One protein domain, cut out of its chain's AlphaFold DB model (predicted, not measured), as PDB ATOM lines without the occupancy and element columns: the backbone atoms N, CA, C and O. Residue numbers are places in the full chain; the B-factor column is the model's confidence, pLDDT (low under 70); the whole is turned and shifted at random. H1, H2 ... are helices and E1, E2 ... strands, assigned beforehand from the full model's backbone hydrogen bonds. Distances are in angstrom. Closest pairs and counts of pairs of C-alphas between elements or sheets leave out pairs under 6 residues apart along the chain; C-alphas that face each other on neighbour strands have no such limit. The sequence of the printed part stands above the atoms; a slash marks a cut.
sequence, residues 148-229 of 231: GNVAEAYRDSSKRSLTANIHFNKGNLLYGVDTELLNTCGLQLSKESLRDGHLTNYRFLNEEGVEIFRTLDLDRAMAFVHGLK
ATOM      1  N   GLY A 148     101.912 108.596  97.426       83.56
ATOM      2  CA  GLY A 148     100.847 107.898  98.138       83.56
ATOM      3  C   GLY A 148     100.377 106.650  97.394       83.56
ATOM      4  O   GLY A 148     100.286 105.591  98.008       83.56
ATOM      5  N   ASN A 149     100.186 106.729  96.075       84.62
ATOM      6  CA  ASN A 149      99.816 105.569  95.252       84.62
ATOM      7  C   ASN A 149     100.904 104.480  95.247       84.62
ATOM      8  O   ASN A 149     100.584 103.294  95.315       84.62
ATOM      9  N   VAL A 150     102.193 104.852  95.193       86.50
ATOM     10  CA  VAL A 150     103.297 103.869  95.289       86.50
ATOM     11  C   VAL A 150     103.288 103.188  96.653       86.50
ATOM     12  O   VAL A 150     103.431 101.969  96.747       86.50
ATOM     13  N   ALA A 151     103.097 103.969  97.717       88.94
ATOM     14  CA  ALA A 151     103.004 103.442  99.067       88.94
ATOM     15  C   ALA A 151     101.794 102.511  99.230       88.94
ATOM     16  O   ALA A 151     101.922 101.440  99.819       88.94
ATOM     17  N   GLU A 152     100.643 102.864  98.659       87.31
ATOM     18  CA  GLU A 152      99.448 102.023  98.651       87.31
ATOM     19  C   GLU A 152      99.683 100.700  97.918       87.31
ATOM     20  O   GLU A 152      99.456  99.641  98.503       87.31
ATOM     21  N   ALA A 153     100.241 100.742  96.706       85.69
ATOM     22  CA  ALA A 153     100.591  99.543  95.946       85.69
ATOM     23  C   ALA A 153     101.596  98.648  96.697       85.69
ATOM     24  O   ALA A 153     101.494  97.415  96.678       85.69
ATOM     25  N   TYR A 154     102.552  99.253  97.408       88.94
ATOM     26  CA  TYR A 154     103.467  98.517  98.275       88.94
ATOM     27  C   TYR A 154     102.736  97.855  99.450       88.94
ATOM     28  O   TYR A 154     102.958  96.671  99.704       88.94
ATOM     29  N   ARG A 155     101.832  98.556 100.149       90.12
ATOM     30  CA  ARG A 155     101.024  97.952 101.229       90.12
ATOM     31  C   ARG A 155     100.180  96.793 100.710       90.12
ATOM     32  O   ARG A 155     100.118  95.744 101.345       90.12
ATOM     33  N   ASP A 156      99.561  96.955  99.545       87.75
ATOM     34  CA  ASP A 156      98.689  95.941  98.959       87.75
ATOM     35  C   ASP A 156      99.443  94.681  98.541       87.75
ATOM     36  O   ASP A 156      98.926  93.575  98.724       87.75
ATOM     37  N   SER A 157     100.655  94.831  98.008       88.31
ATOM     38  CA  SER A 157     101.498  93.703  97.595       88.31
ATOM     39  C   SER A 157     102.194  93.027  98.778       88.31
ATOM     40  O   SER A 157     102.173  91.801  98.878       88.31
ATOM     41  N   SER A 158     102.757  93.804  99.706       88.31
ATOM     42  CA  SER A 158     103.490  93.285 100.869       88.31
ATOM     43  C   SER A 158     102.584  92.838 102.020       88.31
ATOM     44  O   SER A 158     103.015  92.065 102.875       88.31
ATOM     45  N   LYS A 159     101.338  93.332 102.064       89.31
ATOM     46  CA  LYS A 159     100.413  93.241 103.210       89.31
ATOM     47  C   LYS A 159     100.973  93.844 104.502       89.31
ATOM     48  O   LYS A 159     100.521  93.492 105.592       89.31
ATOM     49  N   ARG A 160     101.941  94.759 104.393       87.44
ATOM     50  CA  ARG A 160     102.561  95.468 105.519       87.44
ATOM     51  C   ARG A 160     102.216  96.953 105.467       87.44
ATOM     52  O   ARG A 160     102.055  97.525 104.396       87.44
ATOM     53  N   SER A 161     102.117  97.588 106.628       86.94
ATOM     54  CA  SER A 161     101.790  99.012 106.758       86.94
ATOM     55  C   SER A 161     102.409  99.591 108.022       86.94
ATOM     56  O   SER A 161     102.591  98.873 109.004       86.94
ATOM     57  N   LEU A 162     102.661 100.897 108.034       85.69
ATOM     58  CA  LEU A 162     102.977 101.621 109.261       85.69
ATOM     59  C   LEU A 162     101.713 101.772 110.111       85.69
ATOM     60  O   LEU A 162     100.634 102.070 109.604       85.69
ATOM     61  N   THR A 163     101.834 101.611 111.423       81.31
ATOM     62  CA  THR A 163     100.722 101.861 112.348       81.31
ATOM     63  C   THR A 163     100.264 103.321 112.247       81.31
ATOM     64  O   THR A 163     101.089 104.232 112.313       81.31
ATOM     65  N   ALA A 164      98.953 103.569 112.146       76.50
ATOM     66  CA  ALA A 164      98.391 104.915 111.950       76.50
ATOM     67  C   ALA A 164      98.867 105.949 112.997       76.50
ATOM     68  O   ALA A 164      99.166 107.100 112.665       76.50
ATOM     69  N   ASN A 165      99.023 105.499 114.248       77.31
ATOM     70  CA  ASN A 165      99.413 106.322 115.397       77.31
ATOM     71  C   ASN A 165     100.918 106.634 115.473       77.31
ATOM     72  O   ASN A 165     101.330 107.394 116.348       77.31
ATOM     73  N   ILE A 166     101.748 106.061 114.595       78.50
ATOM     74  CA  ILE A 166     103.179 106.374 114.565       78.50
ATOM     75  C   ILE A 166     103.361 107.821 114.102       78.50
ATOM     76  O   ILE A 166     102.883 108.228 113.036       78.50
ATOM     77  N   HIS A 167     104.067 108.610 114.906       78.56
ATOM     78  CA  HIS A 167     104.480 109.947 114.517       78.56
ATOM     79  C   HIS A 167     105.782 109.845 113.723       78.56
ATOM     80  O   HIS A 167     106.788 109.395 114.252       78.56
ATOM     81  N   PHE A 168     105.739 110.234 112.450       81.12
ATOM     82  CA  PHE A 168     106.897 110.270 111.563       81.12
ATOM     83  C   PHE A 168     106.900 111.632 110.875       81.12
ATOM     84  O   PHE A 168     105.909 112.008 110.243       81.12
ATOM     85  N   ASN A 169     107.968 112.398 111.055       83.88
ATOM     86  CA  ASN A 169     108.102 113.782 110.615       83.88
ATOM     87  C   ASN A 169     109.366 113.983 109.761       83.88
ATOM     88  O   ASN A 169     110.199 113.088 109.612       83.88
ATOM     89  N   LYS A 170     109.524 115.190 109.203       85.44
ATOM     90  CA  LYS A 170     110.678 115.557 108.363       85.44
ATOM     91  C   LYS A 170     112.020 115.345 109.068       85.44
ATOM     92  O   LYS A 170     112.975 114.914 108.430       85.44
ATOM     93  N   GLY A 171     112.086 115.614 110.372       81.56
ATOM     94  CA  GLY A 171     113.286 115.399 111.179       81.56
ATOM     95  C   GLY A 171     113.713 113.931 111.197       81.56
ATOM     96  O   GLY A 171     114.902 113.641 111.092       81.56
ATOM     97  N   ASN A 172     112.760 112.996 111.227       83.50
ATOM     98  CA  ASN A 172     113.069 111.568 111.180       83.50
ATOM     99  C   ASN A 172     113.765 111.168 109.869       83.50
ATOM    100  O   ASN A 172     114.756 110.437 109.915       83.50
ATOM    101  N   LEU A 173     113.318 111.694 108.719       82.75
ATOM    102  CA  LEU A 173     114.004 111.485 107.435       82.75
ATOM    103  C   LEU A 173     115.361 112.182 107.393       82.75
ATOM    104  O   LEU A 173     116.363 111.550 107.057       82.75
ATOM    105  N   LEU A 174     115.411 113.464 107.756       79.50
ATOM    106  CA  LEU A 174     116.625 114.278 107.667       79.50
ATOM    107  C   LEU A 174     117.754 113.700 108.518       79.50
ATOM    108  O   LEU A 174     118.853 113.466 108.016       79.50
ATOM    109  N   TYR A 175     117.462 113.353 109.766       79.31
ATOM    110  CA  TYR A 175     118.472 112.924 110.732       79.31
ATOM    111  C   TYR A 175     118.583 111.401 110.863       79.31
ATOM    112  O   TYR A 175     119.513 110.913 111.490       79.31
ATOM    113  N   GLY A 176     117.697 110.630 110.218       68.75
ATOM    114  CA  GLY A 176     117.756 109.161 110.223       68.75
ATOM    115  C   GLY A 176     117.442 108.537 111.583       68.75
ATOM    116  O   GLY A 176     117.822 107.401 111.827       68.75
ATOM    117  N   VAL A 177     116.767 109.282 112.465       57.53
ATOM    118  CA  VAL A 177     116.566 108.914 113.875       57.53
ATOM    119  C   VAL A 177     115.621 107.715 114.032       57.53
ATOM    120  O   VAL A 177     115.761 106.971 114.993       57.53
ATOM    121  N   ASP A 178     114.748 107.452 113.047       65.81
ATOM    122  CA  ASP A 178     113.702 106.425 113.156       65.81
ATOM    123  C   ASP A 178     113.676 105.421 111.983       65.81
ATOM    124  O   ASP A 178     112.607 104.992 111.533       65.81
ATOM    125  N   THR A 179     114.832 105.002 111.457       69.81
ATOM    126  CA  THR A 179     114.872 103.940 110.425       69.81
ATOM    127  C   THR A 179     114.240 102.627 110.902       69.81
ATOM    128  O   THR A 179     113.708 101.870 110.096       69.81
ATOM    129  N   GLU A 180     114.220 102.382 112.216       75.50
ATOM    130  CA  GLU A 180     113.566 101.220 112.825       75.50
ATOM    131  C   GLU A 180     112.047 101.182 112.600       75.50
ATOM    132  O   GLU A 180     111.470 100.100 112.502       75.50
ATOM    133  N   LEU A 181     111.388 102.339 112.452       81.94
ATOM    134  CA  LEU A 181     109.949 102.386 112.178       81.94
ATOM    135  C   LEU A 181     109.633 101.850 110.782       81.94
ATOM    136  O   LEU A 181     108.672 101.103 110.620       81.94
ATOM    137  N   LEU A 182     110.458 102.170 109.784       84.75
ATOM    138  CA  LEU A 182     110.286 101.661 108.421       84.75
ATOM    139  C   LEU A 182     110.545 100.148 108.347       84.75
ATOM    140  O   LEU A 182     109.857  99.440 107.612       84.75
ATOM    141  N   ASN A 183     111.430  99.617 109.197       83.50
ATOM    142  CA  ASN A 183     111.643  98.171 109.283       83.50
ATOM    143  C   ASN A 183     110.358  97.426 109.691       83.50
ATOM    144  O   ASN A 183     110.134  96.306 109.237       83.50
ATOM    145  N   THR A 184     109.467  98.046 110.482       84.25
ATOM    146  CA  THR A 184     108.183  97.423 110.867       84.25
ATOM    147  C   THR A 184     107.258  97.163 109.678       84.25
ATOM    148  O   THR A 184     106.449  96.237 109.725       84.25
ATOM    149  N   CYS A 185     107.404  97.927 108.591       86.62
ATOM    150  CA  CYS A 185     106.690  97.692 107.342       86.62
ATOM    151  C   CYS A 185     107.546  97.006 106.266       86.62
ATOM    152  O   CYS A 185     107.074  96.865 105.146       86.62
ATOM    153  N   GLY A 186     108.740  96.501 106.604       88.25
ATOM    154  CA  GLY A 186     109.623  95.796 105.667       88.25
ATOM    155  C   GLY A 186     110.384  96.709 104.707       88.25
ATOM    156  O   GLY A 186     110.755  96.262 103.619       88.25
ATOM    157  N   LEU A 187     110.589  97.976 105.081       90.75
ATOM    158  CA  LEU A 187     111.330  98.949 104.286       90.75
ATOM    159  C   LEU A 187     112.578  99.446 105.009       90.75
ATOM    160  O   LEU A 187     112.550  99.770 106.191       90.75
ATOM    161  N   GLN A 188     113.651  99.606 104.247       90.94
ATOM    162  CA  GLN A 188     114.881 100.255 104.664       90.94
ATOM    163  C   GLN A 188     115.033 101.586 103.926       90.94
ATOM    164  O   GLN A 188     114.891 101.654 102.704       90.94
ATOM    165  N   LEU A 189     115.368 102.646 104.661       90.56
ATOM    166  CA  LEU A 189     115.762 103.925 104.077       90.56
ATOM    167  C   LEU A 189     117.284 103.976 103.918       90.56
ATOM    168  O   LEU A 189     118.019 103.908 104.902       90.56
ATOM    169  N   SER A 190     117.748 104.154 102.686       89.62
ATOM    170  CA  SER A 190     119.122 104.534 102.364       89.62
ATOM    171  C   SER A 190     119.153 106.013 101.977       89.62
ATOM    172  O   SER A 190     118.306 106.479 101.209       89.62
ATOM    173  N   LYS A 191     120.106 106.753 102.549       89.00
ATOM    174  CA  LYS A 191     120.345 108.166 102.250       89.00
ATOM    175  C   LYS A 191     121.760 108.335 101.746       89.00
ATOM    176  O   LYS A 191     122.703 107.873 102.383       89.00
ATOM    177  N   GLU A 192     121.883 109.047 100.647       87.50
ATOM    178  CA  GLU A 192     123.161 109.425 100.069       87.50
ATOM    179  C   GLU A 192     123.163 110.942  99.889       87.50
ATOM    180  O   GLU A 192     122.289 111.496  99.219       87.50
ATOM    181  N   SER A 193     124.108 111.611 100.548       83.38
ATOM    182  CA  SER A 193     124.323 113.048 100.388       83.38
ATOM    183  C   SER A 193     125.106 113.291  99.102       83.38
ATOM    184  O   SER A 193     126.181 112.727  98.919       83.38
ATOM    185  N   LEU A 194     124.575 114.140  98.231       81.94
ATOM    186  CA  LEU A 194     125.166 114.539  96.956       81.94
ATOM    187  C   LEU A 194     125.463 116.041  96.984       81.94
ATOM    188  O   LEU A 194     124.810 116.785  97.725       81.94
ATOM    189  N   ARG A 195     126.417 116.491  96.157       80.56
ATOM    190  CA  ARG A 195     126.784 117.912  96.016       80.56
ATOM    191  C   ARG A 195     127.050 118.576  97.373       80.56
ATOM    192  O   ARG A 195     126.350 119.508  97.754       80.56
ATOM    193  N   ASP A 196     127.994 118.029  98.137       75.31
ATOM    194  CA  ASP A 196     128.387 118.508  99.475       75.31
ATOM    195  C   ASP A 196     127.238 118.640 100.494       75.31
ATOM    196  O   ASP A 196     127.253 119.495 101.375       75.31
ATOM    197  N   GLY A 197     126.223 117.780 100.394       74.38
ATOM    198  CA  GLY A 197     125.093 117.770 101.327       74.38
ATOM    199  C   GLY A 197     123.963 118.735 100.968       74.38
ATOM    200  O   GLY A 197     122.979 118.805 101.701       74.38
ATOM    201  N   HIS A 198     124.051 119.424  99.827       75.94
ATOM    202  CA  HIS A 198     122.955 120.247  99.312       75.94
ATOM    203  C   HIS A 198     121.805 119.421  98.724       75.94
ATOM    204  O   HIS A 198     120.679 119.911  98.641       75.94
ATOM    205  N   LEU A 199     122.061 118.174  98.322       80.00
ATOM    206  CA  LEU A 199     121.035 117.235  97.882       80.00
ATOM    207  C   LEU A 199     121.120 115.940  98.684       80.00
ATOM    208  O   LEU A 199     122.204 115.440  98.968       80.00
ATOM    209  N   THR A 200     119.960 115.358  98.974       84.56
ATOM    210  CA  THR A 200     119.868 114.040  99.605       84.56
ATOM    211  C   THR A 200     119.058 113.121  98.709       84.56
ATOM    212  O   THR A 200     117.902 113.397  98.402       84.56
ATOM    213  N   ASN A 201     119.659 112.010  98.306       86.50
ATOM    214  CA  ASN A 201     118.996 110.943  97.576       86.50
ATOM    215  C   ASN A 201     118.344 109.975  98.570       86.50
ATOM    216  O   ASN A 201     119.037 109.226  99.258       86.50
ATOM    217  N   TYR A 202     117.012 110.015  98.664       87.56
ATOM    218  CA  TYR A 202     116.218 109.127  99.512       87.56
ATOM    219  C   TYR A 202     115.814 107.892  98.715       87.56
ATOM    220  O   TYR A 202     115.102 108.000  97.713       87.56
ATOM    221  N   ARG A 203     116.235 106.714  99.174       89.88
ATOM    222  CA  ARG A 203     115.927 105.425  98.545       89.88
ATOM    223  C   ARG A 203     115.245 104.512  99.555       89.88
ATOM    224  O   ARG A 203     115.813 104.223 100.606       89.88
ATOM    225  N   PHE A 204     114.040 104.061  99.233       90.12
ATOM    226  CA  PHE A 204     113.261 103.123 100.035       90.12
ATOM    227  C   PHE A 204     113.368 101.740  99.403       90.12
ATOM    228  O   PHE A 204     112.884 101.515  98.293       90.12
ATOM    229  N   LEU A 205     114.031 100.832 100.105       91.06
ATOM    230  CA  LEU A 205     114.345  99.481  99.653       91.06
ATOM    231  C   LEU A 205     113.503  98.485 100.452       91.06
ATOM    232  O   LEU A 205     113.280  98.700 101.640       91.06
ATOM    233  N   ASN A 206     113.042  97.400  99.836       90.88
ATOM    234  CA  ASN A 206     112.463  96.285 100.587       90.88
ATOM    235  C   ASN A 206     113.565  95.425 101.247       90.88
ATOM    236  O   ASN A 206     114.757  95.660 101.057       90.88
ATOM    237  N   GLU A 207     113.166  94.395 101.996       88.38
ATOM    238  CA  GLU A 207     114.086  93.460 102.674       88.38
ATOM    239  C   GLU A 207     115.032  92.705 101.718       88.38
ATOM    240  O   GLU A 207     116.095  92.249 102.133       88.38
ATOM    241  N   GLU A 208     114.672  92.593 100.438       89.50
ATOM    242  CA  GLU A 208     115.488  91.964  99.392       89.50
ATOM    243  C   GLU A 208     116.480  92.952  98.747       89.50
ATOM    244  O   GLU A 208     117.264  92.570  97.878       89.50
ATOM    245  N   GLY A 209     116.457  94.226  99.155       86.69
ATOM    246  CA  GLY A 209     117.273  95.294  98.577       86.69
ATOM    247  C   GLY A 209     116.724  95.862  97.265       86.69
ATOM    248  O   GLY A 209     117.435  96.593  96.575       86.69
ATOM    249  N   VAL A 210     115.477  95.548  96.903       87.56
ATOM    250  CA  VAL A 210     114.805  96.087  95.713       87.56
ATOM    251  C   VAL A 210     114.248  97.474  96.019       87.56
ATOM    252  O   VAL A 210     113.553  97.673  97.015       87.56
ATOM    253  N   GLU A 211     114.538  98.440  95.149       88.56
ATOM    254  CA  GLU A 211     114.058  99.818  95.267       88.56
ATOM    255  C   GLU A 211     112.561  99.909  94.973       88.56
ATOM    256  O   GLU A 211     112.104  99.617  93.871       88.56
ATOM    257  N   ILE A 212     111.801 100.320  95.987       88.88
ATOM    258  CA  ILE A 212     110.355 100.536  95.916       88.88
ATOM    259  C   ILE A 212     110.055 101.978  95.522       88.88
ATOM    260  O   ILE A 212     109.150 102.241  94.733       88.88
ATOM    261  N   PHE A 213     110.812 102.924  96.078       87.81
ATOM    262  CA  PHE A 213     110.643 104.339  95.790       87.81
ATOM    263  C   PHE A 213     111.958 105.094  95.952       87.81
ATOM    264  O   PHE A 213     112.735 104.825  96.871       87.81
ATOM    265  N   ARG A 214     112.187 106.078  95.083       87.25
ATOM    266  CA  ARG A 214     113.356 106.956  95.119       87.25
ATOM    267  C   ARG A 214     112.962 108.388  94.811       87.25
ATOM    268  O   ARG A 214     112.124 108.644  93.948       87.25
ATOM    269  N   THR A 215     113.581 109.331  95.511       84.31
ATOM    270  CA  THR A 215     113.364 110.762  95.292       84.31
ATOM    271  C   THR A 215     114.533 111.589  95.833       84.31
ATOM    272  O   THR A 215     115.161 111.208  96.819       84.31
ATOM    273  N   LEU A 216     114.807 112.735  95.206       84.50
ATOM    274  CA  LEU A 216     115.699 113.778  95.745       84.50
ATOM    275  C   LEU A 216     114.927 114.833  96.567       84.50
ATOM    276  O   LEU A 216     115.518 115.681  97.227       84.50
ATOM    277  N   ASP A 217     113.595 114.789  96.504       83.62
ATOM    278  CA  ASP A 217     112.678 115.726  97.150       83.62
ATOM    279  C   ASP A 217     112.179 115.151  98.488       83.62
ATOM    280  O   ASP A 217     111.578 114.068  98.529       83.62
ATOM    281  N   LEU A 218     112.426 115.896  99.571       86.25
ATOM    282  CA  LEU A 218     112.032 115.538 100.934       86.25
ATOM    283  C   LEU A 218     110.509 115.482 101.119       86.25
ATOM    284  O   LEU A 218     110.020 114.605 101.828       86.25
ATOM    285  N   ASP A 219     109.746 116.385 100.505       85.62
ATOM    286  CA  ASP A 219     108.286 116.408 100.622       85.62
ATOM    287  C   ASP A 219     107.666 115.195  99.929       85.62
ATOM    288  O   ASP A 219     106.751 114.569 100.468       85.62
ATOM    289  N   ARG A 220     108.223 114.777  98.789       88.62
ATOM    290  CA  ARG A 220     107.823 113.520  98.133       88.62
ATOM    291  C   ARG A 220     108.196 112.293  98.960       88.62
ATOM    292  O   ARG A 220     107.402 111.356  99.035       88.62
ATOM    293  N   ALA A 221     109.367 112.294  99.599       88.62
ATOM    294  CA  ALA A 221     109.768 111.221 100.510       88.62
ATOM    295  C   ALA A 221     108.807 111.130 101.707       88.62
ATOM    296  O   ALA A 221     108.369 110.039 102.071       88.62
ATOM    297  N   MET A 222     108.414 112.273 102.276       90.25
ATOM    298  CA  MET A 222     107.417 112.342 103.346       90.25
ATOM    299  C   MET A 222     106.046 111.848 102.890       90.25
ATOM    300  O   MET A 222     105.409 111.081 103.611       90.25
ATOM    301  N   ALA A 223     105.590 112.252 101.704       89.00
ATOM    302  CA  ALA A 223     104.315 111.809 101.150       89.00
ATOM    303  C   ALA A 223     104.272 110.282 100.969       89.00
ATOM    304  O   ALA A 223     103.282 109.657 101.344       89.00
ATOM    305  N   PHE A 224     105.366 109.674 100.490       90.62
ATOM    306  CA  PHE A 224     105.496 108.216 100.408       90.62
ATOM    307  C   PHE A 224     105.339 107.563 101.786       90.62
ATOM    308  O   PHE A 224     104.501 106.683 101.966       90.62
ATOM    309  N   VAL A 225     106.078 108.037 102.796       90.81
ATOM    310  CA  VAL A 225     105.991 107.467 104.150       90.81
ATOM    311  C   VAL A 225     104.601 107.650 104.765       90.81
ATOM    312  O   VAL A 225     104.095 106.748 105.431       90.81
ATOM    313  N   HIS A 226     103.938 108.781 104.523       89.50
ATOM    314  CA  HIS A 226     102.562 108.985 104.974       89.50
ATOM    315  C   HIS A 226     101.579 108.018 104.309       89.50
ATOM    316  O   HIS A 226     100.715 107.484 105.005       89.50
ATOM    317  N   GLY A 227     101.748 107.732 103.017       89.00
ATOM    318  CA  GLY A 227     100.943 106.744 102.297       89.00
ATOM    319  C   GLY A 227     101.102 105.309 102.816       89.00
ATOM    320  O   GLY A 227     100.213 104.487 102.619       89.00
ATOM    321  N   LEU A 228     102.185 104.993 103.537       90.12
ATOM    322  CA  LEU A 228     102.393 103.669 104.140       90.12
ATOM    323  C   LEU A 228     101.565 103.437 105.410       90.12
ATOM    324  O   LEU A 228     101.468 102.296 105.867       90.12
ATOM    325  N   LYS A 229     100.990 104.485 106.011       87.19
ATOM    326  CA  LYS A 229     100.175 104.348 107.225       87.19
ATOM    327  C   LYS A 229      98.910 103.554 106.936       87.19
ATOM    328  O   LYS A 229      98.288 103.781 105.909       87.19
TER     329      LYS A 229
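This is residues 148 to 229 of the 231 residues of an uncharacterized protein of Roseovarius gaetbuli (UniProt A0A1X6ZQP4). A three-stranded antiparallel sheet, a meander in which each strand is the antiparallel neighbour of the one before, has helix H4 over one face, running along its strands, while H1 packs at a steep angle on H4, H2 packs on H4 elsewhere, and the short H3 stands beside the strands near E1. The long hairpin of E1 and E2, with its turn at residues 195 to 198, reaches to one end of the longest axis, and the link just after H1 lies at the other. The printed part has 82 residues with four named helices and three named strands, in the order H1 H2 H3 E1 E2 E3 H4; the sheet order is E1 - E2 - E3 and the class is mixed, helices and strands. The whole is compact, with a radius of gyration of the C-alphas of 12.0 A and spans of 38 by 26 by 21 A.

In the sheet, E1 is residues 187 to 194, 22.1 A from first to last C-alpha, beginning at C-alpha 187 at (111.330, 98.949, 104.286). E2 is residues 199 to 206, 22.8 A, and E3 is residues 211 to 215, 11.0 A. H4, residues 218 to 227, is 14.2 A long and ends at C-alpha 227 at (100.943, 106.744, 102.297). H1, residues 148 to 158, is 15.1 A long and begins at C-alpha 148 at (100.847, 107.898, 98.138). H2 is residues 170 to 175, 8.6 A, and H3 is residues 179 to 183, 6.7 A.

E1 and E2 form a hairpin, antiparallel at 158 degrees, with N 190 and O 203 at 2.8 A and N 201 and O 192 at 2.8 A, within hydrogen-bond range. E2 and E3 form another hairpin, antiparallel at 164 degrees, with N 204 and O 213 at 2.8 A, within range. H4 is on the sheet at a height of 9.5 A, over E3 and only just not over E2, on which 2 of its C-alphas fall; it runs along the strands, at 14 degrees to E3 on the local plane. The closest C-alphas of H4 and E3 are those of Ala 221 and Thr 215, 6.4 A apart. H1 touches H4, closest at the C-alphas of Gly 148 and Gly 227, 4.3 A, at a steep tilt of 46 degrees, the same way. H2 touches H4, closest at the C-alphas of Lys 170 and Met 222, 6.8 A, at a steep tilt of 64 degrees, opposite ways. H1 and H2 each only graze the sheet. H3 stands at the sheet's level, with a height of 1.5 A; its closest C-alphas with E1 are those of Leu 182 and Gln 188, 6.1 A. H3 and H4 are only just apart, with 8.4 A between their closest C-alphas. In H1, H2, H3 and H4 every O i to N i+4 pair is within hydrogen-bond range.

The two C-alphas farthest apart are those of Lys 159 and Asp 196, at 37.9 A. The printed part has no cut. The link from H1 to H2, of 11 residues, is long; the other links between named elements are tight. The mean pLDDT of the printed part is 84.6, and residues 176 to 179 are under 70.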